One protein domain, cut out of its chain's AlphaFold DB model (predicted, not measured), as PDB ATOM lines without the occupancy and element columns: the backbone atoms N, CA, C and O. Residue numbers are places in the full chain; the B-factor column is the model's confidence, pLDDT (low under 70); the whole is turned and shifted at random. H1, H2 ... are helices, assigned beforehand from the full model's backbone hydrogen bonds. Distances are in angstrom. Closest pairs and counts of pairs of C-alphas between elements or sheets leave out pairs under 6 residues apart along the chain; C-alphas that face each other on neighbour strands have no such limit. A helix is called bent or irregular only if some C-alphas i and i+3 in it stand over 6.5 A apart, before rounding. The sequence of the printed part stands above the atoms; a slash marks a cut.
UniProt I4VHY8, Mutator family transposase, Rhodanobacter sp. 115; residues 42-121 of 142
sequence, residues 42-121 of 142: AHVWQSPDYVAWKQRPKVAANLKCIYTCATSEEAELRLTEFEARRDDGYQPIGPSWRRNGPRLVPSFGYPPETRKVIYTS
ATOM      1  N   ALA A  42     -30.053 -21.798 -29.124       71.00
ATOM      2  CA  ALA A  42     -30.999 -20.756 -28.756       71.00
ATOM      3  C   ALA A  42     -30.507 -19.884 -27.592       71.00
ATOM      4  O   ALA A  42     -30.690 -18.668 -27.626       71.00
ATOM      5  N   HIS A  43     -29.761 -20.459 -26.643       71.19
ATOM      6  CA  HIS A  43     -29.169 -19.721 -25.525       71.19
ATOM      7  C   HIS A  43     -28.245 -18.580 -25.987       71.19
ATOM      8  O   HIS A  43     -28.153 -17.537 -25.344       71.19
ATOM      9  N   VAL A  44     -27.581 -18.748 -27.133       72.06
ATOM     10  CA  VAL A  44     -26.606 -17.778 -27.655       72.06
ATOM     11  C   VAL A  44     -27.271 -16.472 -28.108       72.06
ATOM     12  O   VAL A  44     -26.629 -15.421 -28.054       72.06
ATOM     13  N   TRP A  45     -28.543 -16.518 -28.528       69.19
ATOM     14  CA  TRP A  45     -29.236 -15.383 -29.157       69.19
ATOM     15  C   TRP A  45     -30.588 -15.011 -28.539       69.19
ATOM     16  O   TRP A  45     -31.042 -13.885 -28.727       69.19
ATOM     17  N   GLN A  46     -31.241 -15.907 -27.795       65.62
ATOM     18  CA  GLN A  46     -32.536 -15.639 -27.159       65.62
ATOM     19  C   GLN A  46     -32.428 -14.841 -25.857       65.62
ATOM     20  O   GLN A  46     -33.465 -14.532 -25.260       65.62
ATOM     21  N   SER A  47     -31.215 -14.480 -25.419       65.56
ATOM     22  CA  SER A  47     -31.064 -13.590 -24.269       65.56
ATOM     23  C   SER A  47     -31.855 -12.295 -24.513       65.56
ATOM     24  O   SER A  47     -31.710 -11.676 -25.578       65.56
ATOM     25  N   PRO A  48     -32.705 -11.870 -23.560       56.25
ATOM     26  CA  PRO A  48     -33.456 -10.622 -23.677       56.25
ATOM     27  C   PRO A  48     -32.540  -9.400 -23.826       56.25
ATOM     28  O   PRO A  48     -32.957  -8.417 -24.429       56.25
ATOM     29  N   ASP A  49     -31.287  -9.499 -23.374       64.19
ATOM     30  CA  ASP A  49     -30.271  -8.451 -23.510       64.19
ATOM     31  C   ASP A  49     -29.811  -8.240 -24.963       64.19
ATOM     32  O   ASP A  49     -29.189  -7.225 -25.276       64.19
ATOM     33  N   TYR A  50     -30.073  -9.201 -25.856       65.50
ATOM     34  CA  TYR A  50     -29.558  -9.195 -27.230       65.50
ATOM     35  C   TYR A  50     -30.636  -8.933 -28.278       65.50
ATOM     36  O   TYR A  50     -30.343  -8.353 -29.322       65.50
ATOM     37  N   VAL A  51     -31.871  -9.389 -28.038       70.31
ATOM     38  CA  VAL A  51     -32.944  -9.346 -29.037       70.31
ATOM     39  C   VAL A  51     -34.295  -9.089 -28.375       70.31
ATOM     40  O   VAL A  51     -34.814  -9.923 -27.624       70.31
ATOM     41  N   ALA A  52     -34.923  -7.967 -28.735       75.38
ATOM     42  CA  ALA A  52     -36.306  -7.687 -28.362       75.38
ATOM     43  C   ALA A  52     -37.242  -8.795 -28.875       75.38
ATOM     44  O   ALA A  52     -37.105  -9.254 -30.008       75.38
ATOM     45  N   TRP A  53     -38.242  -9.189 -28.079       73.81
ATOM     46  CA  TRP A  53     -39.149 -10.304 -28.401       73.81
ATOM     47  C   TRP A  53     -39.708 -10.263 -29.834       73.81
ATOM     48  O   TRP A  53     -39.658 -11.257 -30.554       73.81
ATOM     49  N   LYS A  54     -40.156  -9.082 -30.281       79.31
ATOM     50  CA  LYS A  54     -40.732  -8.861 -31.620       79.31
ATOM     51  C   LYS A  54     -39.765  -9.164 -32.772       79.31
ATOM     52  O   LYS A  54     -40.208  -9.459 -33.874       79.31
ATOM     53  N   GLN A  55     -38.463  -9.087 -32.517       76.62
ATOM     54  CA  GLN A  55     -37.413  -9.306 -33.507       76.62
ATOM     55  C   GLN A  55     -36.889 -10.746 -33.526       76.62
ATOM     56  O   GLN A  55     -36.224 -11.154 -34.480       76.62
ATOM     57  N   ARG A  56     -37.219 -11.552 -32.507       77.06
ATOM     58  CA  ARG A  56     -36.761 -12.943 -32.387       77.06
ATOM     59  C   ARG A  56     -37.077 -13.805 -33.613       77.06
ATOM     60  O   ARG A  56     -36.180 -14.540 -34.008       77.06
ATOM     61  N   PRO A  57     -38.251 -13.711 -34.274       80.31
ATOM     62  CA  PRO A  57     -38.513 -14.497 -35.483       80.31
ATOM     63  C   PRO A  57     -37.561 -14.158 -36.641       80.31
ATOM     64  O   PRO A  57     -37.043 -15.061 -37.298       80.31
ATOM     65  N   LYS A  58     -37.276 -12.863 -36.857       81.25
ATOM     66  CA  LYS A  58     -36.344 -12.387 -37.897       81.25
ATOM     67  C   LYS A  58     -34.920 -12.861 -37.601       81.25
ATOM     68  O   LYS A  58     -34.248 -13.395 -38.480       81.25
ATOM     69  N   VAL A  59     -34.482 -12.722 -36.350       78.69
ATOM     70  CA  VAL A  59     -33.160 -13.184 -35.907       78.69
ATOM     71  C   VAL A  59     -33.032 -14.700 -36.026       78.69
ATOM     72  O   VAL A  59     -32.046 -15.178 -36.575       78.69
ATOM     73  N   ALA A  60     -34.036 -15.461 -35.589       78.44
ATOM     74  CA  ALA A  60     -34.037 -16.917 -35.685       78.44
ATOM     75  C   ALA A  60     -33.899 -17.396 -37.137       78.44
ATOM     76  O   ALA A  60     -33.128 -18.317 -37.404       78.44
ATOM     77  N   ALA A  61     -34.609 -16.755 -38.073       81.19
ATOM     78  CA  ALA A  61     -34.520 -17.066 -39.497       81.19
ATOM     79  C   ALA A  61     -33.114 -16.794 -40.057       81.19
ATOM     80  O   ALA A  61     -32.569 -17.635 -40.768       81.19
ATOM     81  N   ASN A  62     -32.501 -15.667 -39.685       79.38
ATOM     82  CA  ASN A  62     -31.147 -15.319 -40.119       79.38
ATOM     83  C   ASN A  62     -30.082 -16.253 -39.521       79.38
ATOM     84  O   ASN A  62     -29.177 -16.691 -40.229       79.38
ATOM     85  N   LEU A  63     -30.205 -16.598 -38.236       80.38
ATOM     86  CA  LEU A  63     -29.271 -17.495 -37.551       80.38
ATOM     87  C   LEU A  63     -29.422 -18.953 -37.980       80.38
ATOM     88  O   LEU A  63     -28.469 -19.719 -37.859       80.38
ATOM     89  N   LYS A  64     -30.586 -19.337 -38.521       81.62
ATOM     90  CA  LYS A  64     -30.807 -20.680 -39.066       81.62
ATOM     91  C   LYS A  64     -29.748 -21.063 -40.078       81.62
ATOM     92  O   LYS A  64     -29.193 -22.148 -39.978       81.62
ATOM     93  N   CYS A  65     -29.388 -20.134 -40.957       81.69
ATOM     94  CA  CYS A  65     -28.352 -20.336 -41.960       81.69
ATOM     95  C   CYS A  65     -26.962 -20.637 -41.382       81.69
ATOM     96  O   CYS A  65     -26.123 -21.102 -42.138       81.69
ATOM     97  N   ILE A  66     -26.712 -20.368 -40.095       83.31
ATOM     98  CA  ILE A  66     -25.422 -20.602 -39.430       83.31
ATOM     99  C   ILE A  66     -25.393 -22.000 -38.799       83.31
ATOM    100  O   ILE A  66     -24.478 -22.775 -39.058       83.31
ATOM    101  N   TYR A  67     -26.401 -22.369 -37.998       77.75
ATOM    102  CA  TYR A  67     -26.409 -23.679 -37.322       77.75
ATOM    103  C   TYR A  67     -26.866 -24.845 -38.209       77.75
ATOM    104  O   TYR A  67     -26.727 -26.002 -37.816       77.75
ATOM    105  N   THR A  68     -27.408 -24.578 -39.403       80.81
ATOM    106  CA  THR A  68     -27.708 -25.628 -40.390       80.81
ATOM    107  C   THR A  68     -26.568 -25.892 -41.374       80.81
ATOM    108  O   THR A  68     -26.742 -26.733 -42.255       80.81
ATOM    109  N   CYS A  69     -25.437 -25.185 -41.269       84.00
ATOM    110  CA  CYS A  69     -24.280 -25.386 -42.143       84.00
ATOM    111  C   CYS A  69     -23.754 -26.822 -42.102       84.00
ATOM    112  O   CYS A  69     -23.909 -27.540 -41.107       84.00
ATOM    113  N   ALA A  70     -23.122 -27.247 -43.199       80.81
ATOM    114  CA  ALA A  70     -22.570 -28.591 -43.300       80.81
ATOM    115  C   ALA A  70     -21.353 -28.765 -42.384       80.81
ATOM    116  O   ALA A  70     -21.224 -29.827 -41.772       80.81
ATOM    117  N   THR A  71     -20.526 -27.723 -42.263       83.44
ATOM    118  CA  THR A  71     -19.272 -27.729 -41.504       83.44
ATOM    119  C   THR A  71     -19.132 -26.493 -40.612       83.44
ATOM    120  O   THR A  71     -19.826 -25.488 -40.802       83.44
ATOM    121  N   SER A  72     -18.219 -26.564 -39.638       83.25
ATOM    122  CA  SER A  72     -17.863 -25.440 -38.764       83.25
ATOM    123  C   SER A  72     -17.321 -24.245 -39.544       83.25
ATOM    124  O   SER A  72     -17.664 -23.111 -39.233       83.25
ATOM    125  N   GLU A  73     -16.528 -24.490 -40.585       84.75
ATOM    126  CA  GLU A  73     -15.906 -23.443 -41.403       84.75
ATOM    127  C   GLU A  73     -16.967 -22.673 -42.197       84.75
ATOM    128  O   GLU A  73     -16.929 -21.445 -42.273       84.75
ATOM    129  N   GLU A  74     -17.961 -23.380 -42.748       86.25
ATOM    130  CA  GLU A  74     -19.087 -22.730 -43.421       86.25
ATOM    131  C   GLU A  74     -19.900 -21.890 -42.423       86.25
ATOM    132  O   GLU A  74     -20.259 -20.750 -42.721       86.25
ATOM    133  N   ALA A  75     -20.135 -22.404 -41.212       86.19
ATOM    134  CA  ALA A  75     -20.834 -21.664 -40.165       86.19
ATOM    135  C   ALA A  75     -20.081 -20.386 -39.753       86.19
ATOM    136  O   ALA A  75     -20.704 -19.341 -39.557       86.19
ATOM    137  N   GLU A  76     -18.750 -20.434 -39.658       85.19
ATOM    138  CA  GLU A  76     -17.909 -19.266 -39.370       85.19
ATOM    139  C   GLU A  76     -17.961 -18.209 -40.480       85.19
ATOM    140  O   GLU A  76     -18.019 -17.006 -40.195       85.19
ATOM    141  N   LEU A  77     -17.999 -18.639 -41.744       87.38
ATOM    142  CA  LEU A  77     -18.178 -17.735 -42.877       87.38
ATOM    143  C   LEU A  77     -19.549 -17.045 -42.813       87.38
ATOM    144  O   LEU A  77     -19.622 -15.816 -42.852       87.38
ATOM    145  N   ARG A  78     -20.629 -17.814 -42.621       86.94
ATOM    146  CA  ARG A  78     -21.996 -17.271 -42.497       86.94
ATOM    147  C   ARG A  78     -22.147 -16.349 -41.290       86.94
ATOM    148  O   ARG A  78     -22.872 -15.360 -41.369       86.94
ATOM    149  N   LEU A  79     -21.461 -16.640 -40.184       86.31
ATOM    150  CA  LEU A  79     -21.418 -15.760 -39.017       86.31
ATOM    151  C   LEU A  79     -20.750 -14.422 -39.350       86.31
ATOM    152  O   LEU A  79     -21.243 -13.373 -38.951       86.31
ATOM    153  N   THR A  80     -19.657 -14.454 -40.110       86.62
ATOM    154  CA  THR A  80     -18.943 -13.246 -40.542       86.62
ATOM    155  C   THR A  80     -19.805 -12.401 -41.486       86.62
ATOM    156  O   THR A  80     -19.894 -11.185 -41.325       86.62
ATOM    157  N   GLU A  81     -20.523 -13.032 -42.419       86.06
ATOM    158  CA  GLU A  81     -21.515 -12.353 -43.264       86.06
ATOM    159  C   GLU A  81     -22.667 -11.759 -42.443       86.06
ATOM    160  O   GLU A  81     -23.127 -10.652 -42.724       86.06
ATOM    161  N   PHE A  82     -23.136 -12.481 -41.422       81.94
ATOM    162  CA  PHE A  82     -24.173 -12.007 -40.508       81.94
ATOM    163  C   PHE A  82     -23.713 -10.765 -39.728       81.94
ATOM    164  O   PHE A  82     -24.453  -9.785 -39.649       81.94
ATOM    165  N   GLU A  83     -22.481 -10.765 -39.213       81.62
ATOM    166  CA  GLU A  83     -21.876  -9.613 -38.530       81.62
ATOM    167  C   GLU A  83     -21.697  -8.404 -39.468       81.62
ATOM    168  O   GLU A  83     -21.895  -7.258 -39.050       81.62
ATOM    169  N   ALA A  84     -21.370  -8.643 -40.741       80.81
ATOM    170  CA  ALA A  84     -21.143  -7.595 -41.736       80.81
ATOM    171  C   ALA A  84     -22.416  -6.831 -42.130       80.81
ATOM    172  O   ALA A  84     -22.340  -5.641 -42.437       80.81
ATOM    173  N   ARG A  85     -23.589  -7.480 -42.087       73.56
ATOM    174  CA  ARG A  85     -24.873  -6.853 -42.459       73.56
ATOM    175  C   ARG A  85     -25.263  -5.693 -41.544       73.56
ATOM    176  O   ARG A  85     -26.030  -4.842 -41.970       73.56
ATOM    177  N   ARG A  86     -24.738  -5.640 -40.309       62.03
ATOM    178  CA  ARG A  86     -25.037  -4.607 -39.293       62.03
ATOM    179  C   ARG A  86     -26.534  -4.285 -39.116       62.03
ATOM    180  O   ARG A  86     -26.860  -3.206 -38.630       62.03
ATOM    181  N   ASP A  87     -27.427  -5.217 -39.448       59.12
ATOM    182  CA  ASP A  87     -28.873  -5.002 -39.377       59.12
ATOM    183  C   ASP A  87     -29.329  -4.750 -37.921       59.12
ATOM    184  O   ASP A  87     -29.120  -5.570 -37.023       59.12
ATOM    185  N   ASP A  88     -29.952  -3.589 -37.720       56.56
ATOM    186  CA  ASP A  88     -30.999  -3.206 -36.758       56.56
ATOM    187  C   ASP A  88     -30.955  -3.729 -35.301       56.56
ATOM    188  O   ASP A  88     -32.005  -3.915 -34.683       56.56
ATOM    189  N   GLY A  89     -29.773  -3.916 -34.701       58.34
ATOM    190  CA  GLY A  89     -29.641  -4.015 -33.234       58.34
ATOM    191  C   GLY A  89     -29.165  -5.350 -32.654       58.34
ATOM    192  O   GLY A  89     -29.234  -5.535 -31.443       58.34
ATOM    193  N   TYR A  90     -28.625  -6.260 -33.467       68.44
ATOM    194  CA  TYR A  90     -28.186  -7.592 -33.009       68.44
ATOM    195  C   TYR A  90     -26.672  -7.726 -32.781       68.44
ATOM    196  O   TYR A  90     -26.128  -8.832 -32.799       68.44
ATOM    197  N   GLN A  91     -25.975  -6.605 -32.566       67.50
ATOM    198  CA  GLN A  91     -24.511  -6.566 -32.437       67.50
ATOM    199  C   GLN A  91     -23.904  -7.531 -31.402       67.50
ATOM    200  O   GLN A  91     -22.813  -8.038 -31.661       67.50
ATOM    201  N   PRO A  92     -24.559  -7.854 -30.268       74.81
ATOM    202  CA  PRO A  92     -23.986  -8.788 -29.299       74.81
ATOM    203  C   PRO A  92     -23.949 -10.255 -29.758       74.81
ATOM    204  O   PRO A  92     -23.198 -11.044 -29.183       74.81
ATOM    205  N   ILE A  93     -24.741 -10.642 -30.770       77.50
ATOM    206  CA  ILE A  93     -24.914 -12.053 -31.151       77.50
ATOM    207  C   ILE A  93     -23.632 -12.636 -31.748       77.50
ATOM    208  O   ILE A  93     -23.221 -13.719 -31.340       77.50
ATOM    209  N   GLY A  94     -22.976 -11.918 -32.664       80.38
ATOM    210  CA  GLY A  94     -21.722 -12.356 -33.288       80.38
ATOM    211  C   GLY A  94     -20.621 -12.675 -32.264       80.38
ATOM    212  O   GLY A  94     -20.189 -13.828 -32.156       80.38
ATOM    213  N   PRO A  95     -20.251 -11.716 -31.392       81.12
ATOM    214  CA  PRO A  95     -19.310 -11.948 -30.299       81.12
ATOM    215  C   PRO A  95     -19.743 -13.051 -29.323       81.12
ATOM    216  O   PRO A  95     -18.901 -13.806 -28.832       81.12
ATOM    217  N   SER A  96     -21.045 -13.164 -29.028       79.81
ATOM    218  CA  SER A  96     -21.591 -14.246 -28.195       79.81
ATOM    219  C   SER A  96     -21.376 -15.615 -28.841       79.81
ATOM    220  O   SER A  96     -20.922 -16.547 -28.173       79.81
ATOM    221  N   TRP A  97     -21.621 -15.727 -30.145       80.38
ATOM    222  CA  TRP A  97     -21.396 -16.949 -30.906       80.38
ATOM    223  C   TRP A  97     -19.921 -17.324 -30.938       80.38
ATOM    224  O   TRP A  97     -19.584 -18.462 -30.629       80.38
ATOM    225  N   ARG A  98     -19.021 -16.370 -31.208       82.25
ATOM    226  CA  ARG A  98     -17.568 -16.619 -31.228       82.25
ATOM    227  C   ARG A  98     -17.044 -17.092 -29.873       82.25
ATOM    228  O   ARG A  98     -16.306 -18.069 -29.806       82.25
ATOM    229  N   ARG A  99     -17.486 -16.464 -28.779       82.00
ATOM    230  CA  ARG A  99     -17.134 -16.880 -27.408       82.00
ATOM    231  C   ARG A  99     -17.629 -18.288 -27.074       82.00
ATOM    232  O   ARG A  99     -16.959 -19.014 -26.344       82.00
ATOM    233  N   ASN A 100     -18.796 -18.664 -27.587       78.56
ATOM    234  CA  ASN A 100     -19.396 -19.970 -27.343       78.56
ATOM    235  C   ASN A 100     -19.041 -21.022 -28.405       78.56
ATOM    236  O   ASN A 100     -19.375 -22.188 -28.210       78.56
ATOM    237  N   GLY A 101     -18.338 -20.645 -29.476       75.31
ATOM    238  CA  GLY A 101     -18.014 -21.482 -30.635       75.31
ATOM    239  C   GLY A 101     -17.544 -22.892 -30.272       75.31
ATOM    240  O   GLY A 101     -18.184 -23.849 -30.706       75.31
ATOM    241  N   PRO A 102     -16.552 -23.068 -29.376       76.44
ATOM    242  CA  PRO A 102     -16.081 -24.396 -28.965       76.44
ATOM    243  C   PRO A 102     -17.161 -25.315 -28.368       76.44
ATOM    244  O   PRO A 102     -17.008 -26.532 -28.376       76.44
ATOM    245  N   ARG A 103     -18.258 -24.753 -27.844       73.88
ATOM    246  CA  ARG A 103     -19.401 -25.492 -27.279       73.88
ATOM    247  C   ARG A 103     -20.526 -25.741 -28.292       73.88
ATOM    248  O   ARG A 103     -21.439 -26.506 -27.992       73.88
ATOM    249  N   LEU A 104     -20.473 -25.092 -29.459       72.94
ATOM    250  CA  LEU A 104     -21.434 -25.214 -30.565       72.94
ATOM    251  C   LEU A 104     -20.887 -26.107 -31.693       72.94
ATOM    252  O   LEU A 104     -21.647 -26.831 -32.333       72.94
ATOM    253  N   VAL A 105     -19.561 -26.111 -31.885       74.94
ATOM    254  CA  VAL A 105     -18.837 -26.904 -32.895       74.94
ATOM    255  C   VAL A 105     -19.141 -28.410 -32.865       74.94
ATOM    256  O   VAL A 105     -19.290 -28.973 -33.950       74.94
ATOM    257  N   PRO A 106     -19.311 -29.082 -31.702       74.31
ATOM    258  CA  PRO A 106     -19.595 -30.520 -31.680       74.31
ATOM    259  C   PRO A 106     -20.828 -30.923 -32.499       74.31
ATOM    260  O   PRO A 106     -20.883 -32.037 -33.011       74.31
ATOM    261  N   SER A 107     -21.782 -30.005 -32.691       71.06
ATOM    262  CA  SER A 107     -22.976 -30.256 -33.500       71.06
ATOM    263  C   SER A 107     -22.671 -30.607 -34.961       71.06
ATOM    264  O   SER A 107     -23.356 -31.453 -35.534       71.06
ATOM    265  N   PHE A 108     -21.632 -30.016 -35.558       73.50
ATOM    266  CA  PHE A 108     -21.273 -30.228 -36.964       73.50
ATOM    267  C   PHE A 108     -20.665 -31.609 -37.229       73.50
ATOM    268  O   PHE A 108     -20.681 -32.068 -38.368       73.50
ATOM    269  N   GLY A 109     -20.196 -32.303 -36.187       77.25
ATOM    270  CA  GLY A 109     -19.714 -33.682 -36.285       77.25
ATOM    271  C   GLY A 109     -20.826 -34.726 -36.433       77.25
ATOM    272  O   GLY A 109     -20.532 -35.883 -36.727       77.25
ATOM    273  N   TYR A 110     -22.098 -34.349 -36.244       79.75
ATOM    274  CA  TYR A 110     -23.222 -35.280 -36.327       79.75
ATOM    275  C   TYR A 110     -23.893 -35.305 -37.714       79.75
ATOM    276  O   TYR A 110     -23.912 -34.299 -38.437       79.75
ATOM    277  N   PRO A 111     -24.535 -36.429 -38.093       80.06
ATOM    278  CA  PRO A 111     -25.378 -36.491 -39.283       80.06
ATOM    279  C   PRO A 111     -26.495 -35.428 -39.260       80.06
ATOM    280  O   PRO A 111     -26.938 -35.021 -38.180       80.06
ATOM    281  N   PRO A 112     -26.996 -34.976 -40.426       75.69
ATOM    282  CA  PRO A 112     -28.045 -33.954 -40.509       75.69
ATOM    283  C   PRO A 112     -29.307 -34.267 -39.689       75.69
ATOM    284  O   PRO A 112     -29.921 -33.360 -39.129       75.69
ATOM    285  N   GLU A 113     -29.676 -35.546 -39.582       77.25
ATOM    286  CA  GLU A 113     -30.841 -36.004 -38.817       77.25
ATOM    287  C   GLU A 113     -30.665 -35.773 -37.310       77.25
ATOM    288  O   GLU A 113     -31.536 -35.195 -36.663       77.25
ATOM    289  N   THR A 114     -29.499 -36.129 -36.765       77.00
ATOM    290  CA  THR A 114     -29.135 -35.882 -35.363       77.00
ATOM    291  C   THR A 114     -29.017 -34.387 -35.082       77.00
ATOM    292  O   THR A 114     -29.533 -33.903 -34.074       77.00
ATOM    293  N   ARG A 115     -28.414 -33.622 -36.004       76.31
ATOM    294  CA  ARG A 115     -28.344 -32.157 -35.902       76.31
ATOM    295  C   ARG A 115     -29.728 -31.535 -35.783       76.31
ATOM    296  O   ARG A 115     -29.918 -30.658 -34.947       76.31
ATOM    297  N   LYS A 116     -30.697 -32.019 -36.569       72.50
ATOM    298  CA  LYS A 116     -32.077 -31.527 -36.531       72.50
ATOM    299  C   LYS A 116     -32.684 -31.629 -35.143       72.50
ATOM    300  O   LYS A 116     -33.230 -30.639 -34.682       72.50
ATOM    301  N   VAL A 117     -32.517 -32.762 -34.466       73.38
ATOM    302  CA  VAL A 117     -33.006 -32.957 -33.090       73.38
ATOM    303  C   VAL A 117     -32.333 -31.989 -32.112       73.38
ATOM    304  O   VAL A 117     -32.995 -31.421 -31.250       73.38
ATOM    305  N   ILE A 118     -31.031 -31.755 -32.283       72.12
ATOM    306  CA  ILE A 118     -30.211 -30.915 -31.403       72.12
ATOM    307  C   ILE A 118     -30.589 -29.424 -31.468       72.12
ATOM    308  O   ILE A 118     -30.538 -28.738 -30.449       72.12
ATOM    309  N   TYR A 119     -30.932 -28.891 -32.648       69.62
ATOM    310  CA  TYR A 119     -31.283 -27.470 -32.803       69.62
ATOM    311  C   TYR A 119     -32.793 -27.191 -32.827       69.62
ATOM    312  O   TYR A 119     -33.193 -26.026 -32.902       69.62
ATOM    313  N   THR A 120     -33.655 -28.211 -32.801       63.59
ATOM    314  CA  THR A 120     -35.106 -28.002 -32.715       63.59
ATOM    315  C   THR A 120     -35.552 -27.722 -31.281       63.59
ATOM    316  O   THR A 120     -35.612 -28.636 -30.464       63.59
ATOM    317  N   SER A 121     -35.979 -26.482 -31.021       53.88
ATOM    318  CA  SER A 121     -36.591 -26.058 -29.744       53.88
ATOM    319  C   SER A 121     -37.842 -26.875 -29.371       53.88
ATOM    320  O   SER A 121     -38.099 -27.116 -28.197       53.88
TER     321      SER A 121
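What this domain is: This is residues 42 to 121 of the 142 residues of the protein "Mutator family transposase" of Rhodanobacter sp. 115 (UniProt I4VHY8). What shape does the model make? Three helices run back and forth, H2 making a hairpin with H1 and another with H3, and the short H4 folds back from the end of H3. H1 and H3 are near each other without touching, with no pair of C-alphas within 8 A but 6 pairs within 10 A. What are the figures? The printed part has 80 residues with four named helices, H1 to H4 in order, and no named strand: all helix. It is compact, with a radius of gyration of the C-alphas of 12.2 A and spans of 33 by 24 by 19 A.

Where its parts are: Where does each helix run? H1 is residues 53 to 67, 20.5 A long, beginning at C-alpha 53 (-39.149, -10.304, -28.401). H2 is residues 72 to 84, 18.4 A; H3 is residues 93 to 109, 22.8 A; H4 is residues 112 to 119, ending at C-alpha 119 (-31.283, -27.470, -32.803). Are any irregular? H1 and H3 are: C-alphas 54 and 57 are 7.2 A apart, C-alphas 99 and 102 are 7.7 A apart, and H3 has a kink of 75 degrees near residue 100.

How they stand to each other: How does H1 meet H2? They touch, H1 with residues 62 to 67 alone, at a steep tilt of 39 degrees, opposite ways; the closest C-alphas, of Ile 66 and Ala 75, are 4.8 A apart. And H3? It touches H2 at a shallow tilt of 19 degrees, opposite ways, closest at the C-alphas of Glu 83 and Gly 94, 5.9 A. Where is H4? It only just touches H3, a hairpin with 3 pairs of C-alphas within 8 A, closest at Ser 107 and Arg 115, 6.2 A; H2 and H4 are apart. Are the backbones regular in their N and O pairs? In H2 and H4 every O i to N i+4 pair is within hydrogen-bond range; in H1 7 of 11 are, in H3 7 of 13.

The domain as a whole: How large is it? The two C-alphas farthest apart, of Asp 88 and Pro 111, are 33.9 A apart. Are there cuts or long links? The printed part has no cut; the links H1 to H2 and H3 to H4 are tight, and H2 to H3 is short. Where is confidence low? Residues 45 to 50, 86 to 91 and 119 to 121 are under 70 in pLDDT.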